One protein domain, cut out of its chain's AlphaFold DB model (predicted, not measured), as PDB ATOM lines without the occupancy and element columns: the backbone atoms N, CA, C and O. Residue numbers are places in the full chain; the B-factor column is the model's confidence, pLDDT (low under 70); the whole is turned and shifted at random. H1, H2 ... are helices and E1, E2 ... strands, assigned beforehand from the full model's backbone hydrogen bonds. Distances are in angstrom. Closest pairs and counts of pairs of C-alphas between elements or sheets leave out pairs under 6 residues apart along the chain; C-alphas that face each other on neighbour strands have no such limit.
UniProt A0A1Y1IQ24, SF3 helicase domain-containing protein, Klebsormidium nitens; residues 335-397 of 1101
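What this domain is: This is residues 335 to 397 of the 1101 residues of the protein "SF3 helicase domain-containing protein" of Klebsormidium nitens (UniProt A0A1Y1IQ24). What is the picture? With little regular structure, it is a small twisted sheet of four short strands, grazed by helix H1, with a long loop, residues 350 to 370, at one end. What is it made of? Of 63 printed residues, 22 are in named elements, E1, E2, E3, H1, E4 along the chain, mostly strand; the mixed sheet runs E3, E2, E1, E4. It is compact, radius of gyration of the C-alphas 10.9 A, spanning 33 by 26 by 19 A.

How they stand to each other: What comes first? E1, residues 337 to 342, E2, 346 to 349, and E3, 371 to 374, form a meander, each strand antiparallel to its neighbour before; N 341 and O 348, 2.9 A, and N 349 and O 371, 2.8 A, are within hydrogen-bond range. What follows? H1, residues 378 to 381, too short for an O i to N i+4 pair, only grazes the sheet; its closest C-alpha pair with E3 is Met 381 and Val 373, 7.4 A. E4, residues 388 to 391, is parallel to E1, 26 degrees, with N 342 and O 390 at 2.9 A.

Where its parts are: Where does E1 begin? C-alpha 337 is at (93.414, -1.967, -5.993); E1 spans 10.8 A. Where does E4 end? C-alpha 391 is at (85.331, 4.005, 0.737).

The domain as a whole: Which link is long? E2 to E3, 21 residues; the printed part has no cut. Where is pLDDT under 70? At residues 352 to 354 and 361 to 369.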
ATOM      1  N   PRO A 335      91.696  -8.922  -4.633       80.88
ATOM      2  CA  PRO A 335      92.490  -7.930  -3.913       80.88
ATOM      3  C   PRO A 335      91.998  -6.504  -4.198       80.88
ATOM      4  O   PRO A 335      91.619  -6.180  -5.323       80.88
ATOM      5  N   SER A 336      92.016  -5.634  -3.186       87.19
ATOM      6  CA  SER A 336      91.724  -4.211  -3.376       87.19
ATOM      7  C   SER A 336      92.827  -3.545  -4.208       87.19
ATOM      8  O   SER A 336      94.017  -3.679  -3.899       87.19
ATOM      9  N   SER A 337      92.457  -2.782  -5.239       88.62
ATOM     10  CA  SER A 337      93.414  -1.967  -5.993       88.62
ATOM     11  C   SER A 337      93.978  -0.873  -5.095       88.62
ATOM     12  O   SER A 337      93.213  -0.136  -4.481       88.62
ATOM     13  N   ARG A 338      95.309  -0.727  -5.039       90.31
ATOM     14  CA  ARG A 338      95.968   0.372  -4.310       90.31
ATOM     15  C   ARG A 338      95.451   1.742  -4.751       90.31
ATOM     16  O   ARG A 338      95.266   2.615  -3.914       90.31
ATOM     17  N   TYR A 339      95.259   1.917  -6.052       90.81
ATOM     18  CA  TYR A 339      95.142   3.222  -6.699       90.81
ATOM     19  C   TYR A 339      93.698   3.732  -6.809       90.81
ATOM     20  O   TYR A 339      93.453   4.696  -7.531       90.81
ATOM     21  N   LEU A 340      92.741   3.059  -6.161       91.75
ATOM     22  CA  LEU A 340      91.315   3.239  -6.405       91.75
ATOM     23  C   LEU A 340      90.546   3.533  -5.112       91.75
ATOM     24  O   LEU A 340      90.418   2.665  -4.249       91.75
ATOM     25  N   PHE A 341      89.992   4.737  -5.015       94.38
ATOM     26  CA  PHE A 341      89.367   5.280  -3.810       94.38
ATOM     27  C   PHE A 341      87.896   5.594  -4.089       94.38
ATOM     28  O   PHE A 341      87.585   6.324  -5.029       94.38
ATOM     29  N   SER A 342      86.979   5.015  -3.317       94.81
ATOM     30  CA  SER A 342      85.543   5.081  -3.606       94.81
ATOM     31  C   SER A 342      84.807   6.156  -2.805       94.81
ATOM     32  O   SER A 342      85.147   6.421  -1.652       94.81
ATOM     33  N   PHE A 343      83.789   6.745  -3.431       95.44
ATOM     34  CA  PHE A 343      82.945   7.825  -2.922       95.44
ATOM     35  C   PHE A 343      81.461   7.522  -3.228       95.44
ATOM     36  O   PHE A 343      81.130   6.519  -3.876       95.44
ATOM     37  N   ARG A 344      80.540   8.384  -2.780       94.19
ATOM     38  CA  ARG A 344      79.092   8.273  -3.064       94.19
ATOM     39  C   ARG A 344      78.747   8.579  -4.534       94.19
ATOM     40  O   ARG A 344      77.968   7.835  -5.145       94.19
ATOM     41  N   ASN A 345      79.351   9.621  -5.112       94.75
ATOM     42  CA  ASN A 345      79.157  10.078  -6.499       94.75
ATOM     43  C   ASN A 345      80.064   9.407  -7.549       94.75
ATOM     44  O   ASN A 345      79.849   9.610  -8.747       94.75
ATOM     45  N   GLY A 346      81.052   8.598  -7.159       93.62
ATOM     46  CA  GLY A 346      81.973   7.966  -8.109       93.62
ATOM     47  C   GLY A 346      83.207   7.356  -7.455       93.62
ATOM     48  O   GLY A 346      83.159   6.918  -6.306       93.62
ATOM     49  N   VAL A 347      84.298   7.285  -8.213       93.19
ATOM     50  CA  VAL A 347      85.557   6.654  -7.806       93.19
ATOM     51  C   VAL A 347      86.748   7.457  -8.327       93.19
ATOM     52  O   VAL A 347      86.860   7.727  -9.520       93.19
ATOM     53  N   TYR A 348      87.671   7.786  -7.428       93.44
ATOM     54  CA  TYR A 348      88.933   8.451  -7.729       93.44
ATOM     55  C   TYR A 348      90.033   7.428  -8.056       93.44
ATOM     56  O   TYR A 348      90.221   6.436  -7.344       93.44
ATOM     57  N   VAL A 349      90.754   7.675  -9.148       90.69
ATOM     58  CA  VAL A 349      91.776   6.811  -9.750       90.69
ATOM     59  C   VAL A 349      93.125   7.539  -9.688       90.69
ATOM     60  O   VAL A 349      93.506   8.244 -10.618       90.69
ATOM     61  N   ALA A 350      93.876   7.354  -8.599       89.00
ATOM     62  CA  ALA A 350      95.158   8.040  -8.363       89.00
ATOM     63  C   ALA A 350      96.292   7.599  -9.322       89.00
ATOM     64  O   ALA A 350      97.369   8.197  -9.371       89.00
ATOM     65  N   LEU A 351      96.098   6.506 -10.064       78.88
ATOM     66  CA  LEU A 351      96.977   6.050 -11.143       78.88
ATOM     67  C   LEU A 351      96.121   5.350 -12.199       78.88
ATOM     68  O   LEU A 351      95.484   4.337 -11.898       78.88
ATOM     69  N   VAL A 352      96.120   5.857 -13.434       62.06
ATOM     70  CA  VAL A 352      95.308   5.323 -14.541       62.06
ATOM     71  C   VAL A 352      96.013   4.109 -15.146       62.06
ATOM     72  O   VAL A 352      96.481   4.103 -16.282       62.06
ATOM     73  N   SER A 353      96.124   3.050 -14.348       67.00
ATOM     74  CA  SER A 353      96.621   1.770 -14.830       67.00
ATOM     75  C   SER A 353      95.590   1.129 -15.759       67.00
ATOM     76  O   SER A 353      94.426   0.941 -15.388       67.00
ATOM     77  N   THR A 354      96.038   0.691 -16.936       66.75
ATOM     78  CA  THR A 354      95.246  -0.148 -17.850       66.75
ATOM     79  C   THR A 354      94.767  -1.440 -17.186       66.75
ATOM     80  O   THR A 354      93.805  -2.031 -17.664       66.75
ATOM     81  N   ALA A 355      95.368  -1.863 -16.063       71.62
ATOM     82  CA  ALA A 355      94.910  -2.982 -15.236       71.62
ATOM     83  C   ALA A 355      93.543  -2.746 -14.554       71.62
ATOM     84  O   ALA A 355      92.882  -3.715 -14.181       71.62
ATOM     85  N   LEU A 356      93.124  -1.486 -14.388       76.00
ATOM     86  CA  LEU A 356      91.887  -1.090 -13.694       76.00
ATOM     87  C   LEU A 356      90.788  -0.650 -14.671       76.00
ATOM     88  O   LEU A 356      89.608  -0.946 -14.482       76.00
ATOM     89  N   MET A 357      91.197   0.049 -15.726       78.81
ATOM     90  CA  MET A 357      90.310   0.586 -16.751       78.81
ATOM     91  C   MET A 357      89.982  -0.461 -17.830       78.81
ATOM     92  O   MET A 357      90.640  -1.505 -17.936       78.81
ATOM     93  N   PHE A 358      88.985  -0.160 -18.657       78.06
ATOM     94  CA  PHE A 358      88.810  -0.781 -19.973       78.06
ATOM     95  C   PHE A 358      89.826  -0.180 -20.975       78.06
ATOM     96  O   PHE A 358      89.882   1.048 -21.077       78.06
ATOM     97  N   PRO A 359      90.659  -0.984 -21.676       72.88
ATOM     98  CA  PRO A 359      91.740  -0.476 -22.533       72.88
ATOM     99  C   PRO A 359      91.301   0.529 -23.606       72.88
ATOM    100  O   PRO A 359      91.996   1.510 -23.849       72.88
ATOM    101  N   GLU A 360      90.132   0.316 -24.203       74.19
ATOM    102  CA  GLU A 360      89.525   1.151 -25.244       74.19
ATOM    103  C   GLU A 360      89.127   2.565 -24.771       74.19
ATOM    104  O   GLU A 360      88.840   3.431 -25.596       74.19
ATOM    105  N   PHE A 361      89.158   2.824 -23.457       69.94
ATOM    106  CA  PHE A 361      88.910   4.138 -22.853       69.94
ATOM    107  C   PHE A 361      90.149   4.743 -22.161       69.94
ATOM    108  O   PHE A 361      90.008   5.717 -21.417       69.94
ATOM    109  N   VAL A 362      91.357   4.206 -22.391       65.06
ATOM    110  CA  VAL A 362      92.618   4.765 -21.861       65.06
ATOM    111  C   VAL A 362      93.436   5.431 -22.966       65.06
ATOM    112  O   VAL A 362      94.076   4.764 -23.775       65.06
ATOM    113  N   ASP A 363      93.489   6.763 -22.942       61.56
ATOM    114  CA  ASP A 363      94.479   7.531 -23.700       61.56
ATOM    115  C   ASP A 363      95.858   7.378 -23.028       61.56
ATOM    116  O   ASP A 363      96.122   7.935 -21.959       61.56
ATOM    117  N   LEU A 364      96.728   6.569 -23.639       53.81
ATOM    118  CA  LEU A 364      98.088   6.318 -23.152       53.81
ATOM    119  C   LEU A 364      99.058   7.476 -23.441       53.81
ATOM    120  O   LEU A 364     100.102   7.555 -22.791       53.81
ATOM    121  N   GLU A 365      98.736   8.368 -24.381       46.88
ATOM    122  CA  GLU A 365      99.623   9.456 -24.816       46.88
ATOM    123  C   GLU A 365      99.509  10.684 -23.901       46.88
ATOM    124  O   GLU A 365     100.514  11.343 -23.629       46.88
ATOM    125  N   ARG A 366      98.322  10.948 -23.334       48.38
ATOM    126  CA  ARG A 366      98.109  12.015 -22.325       48.38
ATOM    127  C   ARG A 366      98.742  11.734 -20.957       48.38
ATOM    128  O   ARG A 366      98.858  12.644 -20.139       48.38
ATOM    129  N   GLY A 367      99.191  10.502 -20.720       48.72
ATOM    130  CA  GLY A 367      99.891  10.085 -19.505       48.72
ATOM    131  C   GLY A 367      98.962   9.452 -18.450       48.72
ATOM    132  O   GLY A 367      97.947  10.043 -18.092       48.72
ATOM    133  N   PRO A 368      99.309   8.273 -17.895       52.75
ATOM    134  CA  PRO A 368      98.401   7.434 -17.099       52.75
ATOM    135  C   PRO A 368      98.233   7.884 -15.630       52.75
ATOM    136  O   PRO A 368      98.405   7.090 -14.702       52.75
ATOM    137  N   TYR A 369      97.910   9.156 -15.380       64.19
ATOM    138  CA  TYR A 369      97.945   9.741 -14.035       64.19
ATOM    139  C   TYR A 369      96.727  10.617 -13.727       64.19
ATOM    140  O   TYR A 369      96.531  11.625 -14.396       64.19
ATOM    141  N   ASP A 370      96.025  10.260 -12.647       78.56
ATOM    142  CA  ASP A 370      94.917  10.988 -12.012       78.56
ATOM    143  C   ASP A 370      93.630  11.178 -12.839       78.56
ATOM    144  O   ASP A 370      93.593  11.879 -13.849       78.56
ATOM    145  N   ALA A 371      92.529  10.576 -12.373       86.50
ATOM    146  CA  ALA A 371      91.184  10.811 -12.904       86.50
ATOM    147  C   ALA A 371      90.098  10.555 -11.847       86.50
ATOM    148  O   ALA A 371      90.206   9.614 -11.059       86.50
ATOM    149  N   PHE A 372      89.001  11.316 -11.878       91.44
ATOM    150  CA  PHE A 372      87.762  10.939 -11.192       91.44
ATOM    151  C   PHE A 372      86.766  10.337 -12.190       91.44
ATOM    152  O   PHE A 372      86.408  10.967 -13.183       91.44
ATOM    153  N   VAL A 373      86.301   9.116 -11.923       90.25
ATOM    154  CA  VAL A 373      85.281   8.429 -12.724       90.25
ATOM    155  C   VAL A 373      83.945   8.543 -12.002       90.25
ATOM    156  O   VAL A 373      83.736   7.928 -10.951       90.25
ATOM    157  N   LYS A 374      83.017   9.319 -12.568       92.00
ATOM    158  CA  LYS A 374      81.656   9.442 -12.036       92.00
ATOM    159  C   LYS A 374      80.945   8.088 -12.015       92.00
ATOM    160  O   LYS A 374      81.137   7.252 -12.897       92.00
ATOM    161  N   LYS A 375      80.060   7.898 -11.035       91.94
ATOM    162  CA  LYS A 375      79.252   6.684 -10.810       91.94
ATOM    163  C   LYS A 375      78.465   6.211 -12.041       91.94
ATOM    164  O   LYS A 375      78.264   5.011 -12.189       91.94
ATOM    165  N   GLU A 376      78.047   7.140 -12.897       90.00
ATOM    166  CA  GLU A 376      77.374   6.882 -14.176       90.00
ATOM    167  C   GLU A 376      78.317   6.279 -15.237       90.00
ATOM    168  O   GLU A 376      77.991   5.265 -15.850       90.00
ATOM    169  N   ASP A 377      79.535   6.812 -15.374       87.00
ATOM    170  CA  ASP A 377      80.547   6.342 -16.328       87.00
ATOM    171  C   ASP A 377      81.273   5.060 -15.901       87.00
ATOM    172  O   ASP A 377      81.908   4.399 -16.728       87.00
ATOM    173  N   MET A 378      81.195   4.673 -14.625       86.50
ATOM    174  CA  MET A 378      81.941   3.529 -14.086       86.50
ATOM    175  C   MET A 378      81.762   2.235 -14.884       86.50
ATOM    176  O   MET A 378      82.744   1.537 -15.113       86.50
ATOM    177  N   ALA A 379      80.539   1.919 -15.319       84.12
ATOM    178  CA  ALA A 379      80.256   0.690 -16.067       84.12
ATOM    179  C   ALA A 379      80.901   0.671 -17.469       84.12
ATOM    180  O   ALA A 379      81.098  -0.403 -18.032       84.12
ATOM    181  N   ARG A 380      81.237   1.851 -18.004       84.31
ATOM    182  CA  ARG A 380      81.926   2.057 -19.283       84.31
ATOM    183  C   ARG A 380      83.445   2.142 -19.110       84.31
ATOM    184  O   ARG A 380      84.173   1.708 -19.989       84.31
ATOM    185  N   MET A 381      83.933   2.711 -18.005       81.25
ATOM    186  CA  MET A 381      85.354   3.057 -17.839       81.25
ATOM    187  C   MET A 381      86.160   2.108 -16.937       81.25
ATOM    188  O   MET A 381      87.358   1.950 -17.163       81.25
ATOM    189  N   LEU A 382      85.539   1.458 -15.945       83.62
ATOM    190  CA  LEU A 382      86.212   0.611 -14.946       83.62
ATOM    191  C   LEU A 382      85.779  -0.855 -15.052       83.62
ATOM    192  O   LEU A 382      84.589  -1.162 -15.125       83.62
ATOM    193  N   ARG A 383      86.741  -1.784 -14.994       81.62
ATOM    194  CA  ARG A 383      86.444  -3.216 -15.149       81.62
ATOM    195  C   ARG A 383      85.599  -3.771 -13.981       81.62
ATOM    196  O   ARG A 383      85.925  -3.495 -12.826       81.62
ATOM    197  N   PRO A 384      84.581  -4.629 -14.224       76.88
ATOM    198  CA  PRO A 384      83.636  -5.076 -13.184       76.88
ATOM    199  C   PRO A 384      84.238  -5.869 -12.013       76.88
ATOM    200  O   PRO A 384      83.588  -6.033 -10.981       76.88
ATOM    201  N   THR A 385      85.454  -6.394 -12.176       77.38
ATOM    202  CA  THR A 385      86.204  -7.154 -11.164       77.38
ATOM    203  C   THR A 385      87.025  -6.278 -10.216       77.38
ATOM    204  O   THR A 385      87.569  -6.788  -9.236       77.38
ATOM    205  N   VAL A 386      87.141  -4.979 -10.498       83.31
ATOM    206  CA  VAL A 386      88.004  -4.054  -9.763       83.31
ATOM    207  C   VAL A 386      87.331  -3.592  -8.465       83.31
ATOM    208  O   VAL A 386      86.117  -3.398  -8.397       83.31
ATOM    209  N   ILE A 387      88.138  -3.438  -7.412       88.25
ATOM    210  CA  ILE A 387      87.702  -3.149  -6.041       88.25
ATOM    211  C   ILE A 387      88.526  -1.991  -5.480       88.25
ATOM    212  O   ILE A 387      89.750  -1.980  -5.629       88.25
ATOM    213  N   ALA A 388      87.868  -1.048  -4.808       91.38
ATOM    214  CA  ALA A 388      88.535   0.067  -4.137       91.38
ATOM    215  C   ALA A 388      89.303  -0.371  -2.871       91.38
ATOM    216  O   ALA A 388      88.909  -1.321  -2.190       91.38
ATOM    217  N   CYS A 389      90.390   0.327  -2.529       91.75
ATOM    218  CA  CYS A 389      91.124   0.140  -1.266       91.75
ATOM    219  C   CYS A 389      90.494   0.851  -0.071       91.75
ATOM    220  O   CYS A 389      90.812   0.518   1.070       91.75
ATOM    221  N   ASN A 390      89.614   1.817  -0.319       93.25
ATOM    222  CA  ASN A 390      88.848   2.488   0.716       93.25
ATOM    223  C   ASN A 390      87.522   3.022   0.157       93.25
ATOM    224  O   ASN A 390      87.364   3.162  -1.061       93.25
ATOM    225  N   TYR A 391      86.586   3.328   1.051       93.12
ATOM    226  CA  TYR A 391      85.331   4.005   0.737       93.12
ATOM    227  C   TYR A 391      85.118   5.151   1.724       93.12
ATOM    228  O   TYR A 391      85.054   4.924   2.933       93.12
ATOM    229  N   PHE A 392      84.956   6.362   1.202       92.62
ATOM    230  CA  PHE A 392      84.639   7.554   1.975       92.62
ATOM    231  C   PHE A 392      83.149   7.853   1.822       92.62
ATOM    232  O   PHE A 392      82.645   7.968   0.704       92.62
ATOM    233  N   ASP A 393      82.421   7.971   2.936       92.00
ATOM    234  CA  ASP A 393      80.962   8.135   2.902       92.00
ATOM    235  C   ASP A 393      80.530   9.588   2.684       92.00
ATOM    236  O   ASP A 393      79.841  10.204   3.494       92.00
ATOM    237  N   ARG A 394      80.979  10.129   1.558       91.88
ATOM    238  CA  ARG A 394      80.796  11.503   1.103       91.88
ATOM    239  C   ARG A 394      80.837  11.533  -0.419       91.88
ATOM    240  O   ARG A 394      81.250  10.563  -1.058       91.88
ATOM    241  N   ASP A 395      80.475  12.666  -0.985       94.50
ATOM    242  CA  ASP A 395      80.782  12.967  -2.375       94.50
ATOM    243  C   ASP A 395      82.215  13.509  -2.503       94.50
ATOM    244  O   ASP A 395      82.788  14.048  -1.550       94.50
ATOM    245  N   PHE A 396      82.810  13.286  -3.672       95.38
ATOM    246  CA  PHE A 396      84.092  13.846  -4.092       95.38
ATOM    247  C   PHE A 396      83.858  15.194  -4.780       95.38
ATOM    248  O   PHE A 396      83.021  15.271  -5.687       95.38
ATOM    249  N   ASP A 397      84.594  16.228  -4.380       94.69
ATOM    250  CA  ASP A 397      84.556  17.563  -4.988       94.69
ATOM    251  C   ASP A 397      85.201  17.572  -6.391       94.69
ATOM    252  O   ASP A 397      86.394  17.828  -6.567       94.69
TER     253      ASP A 397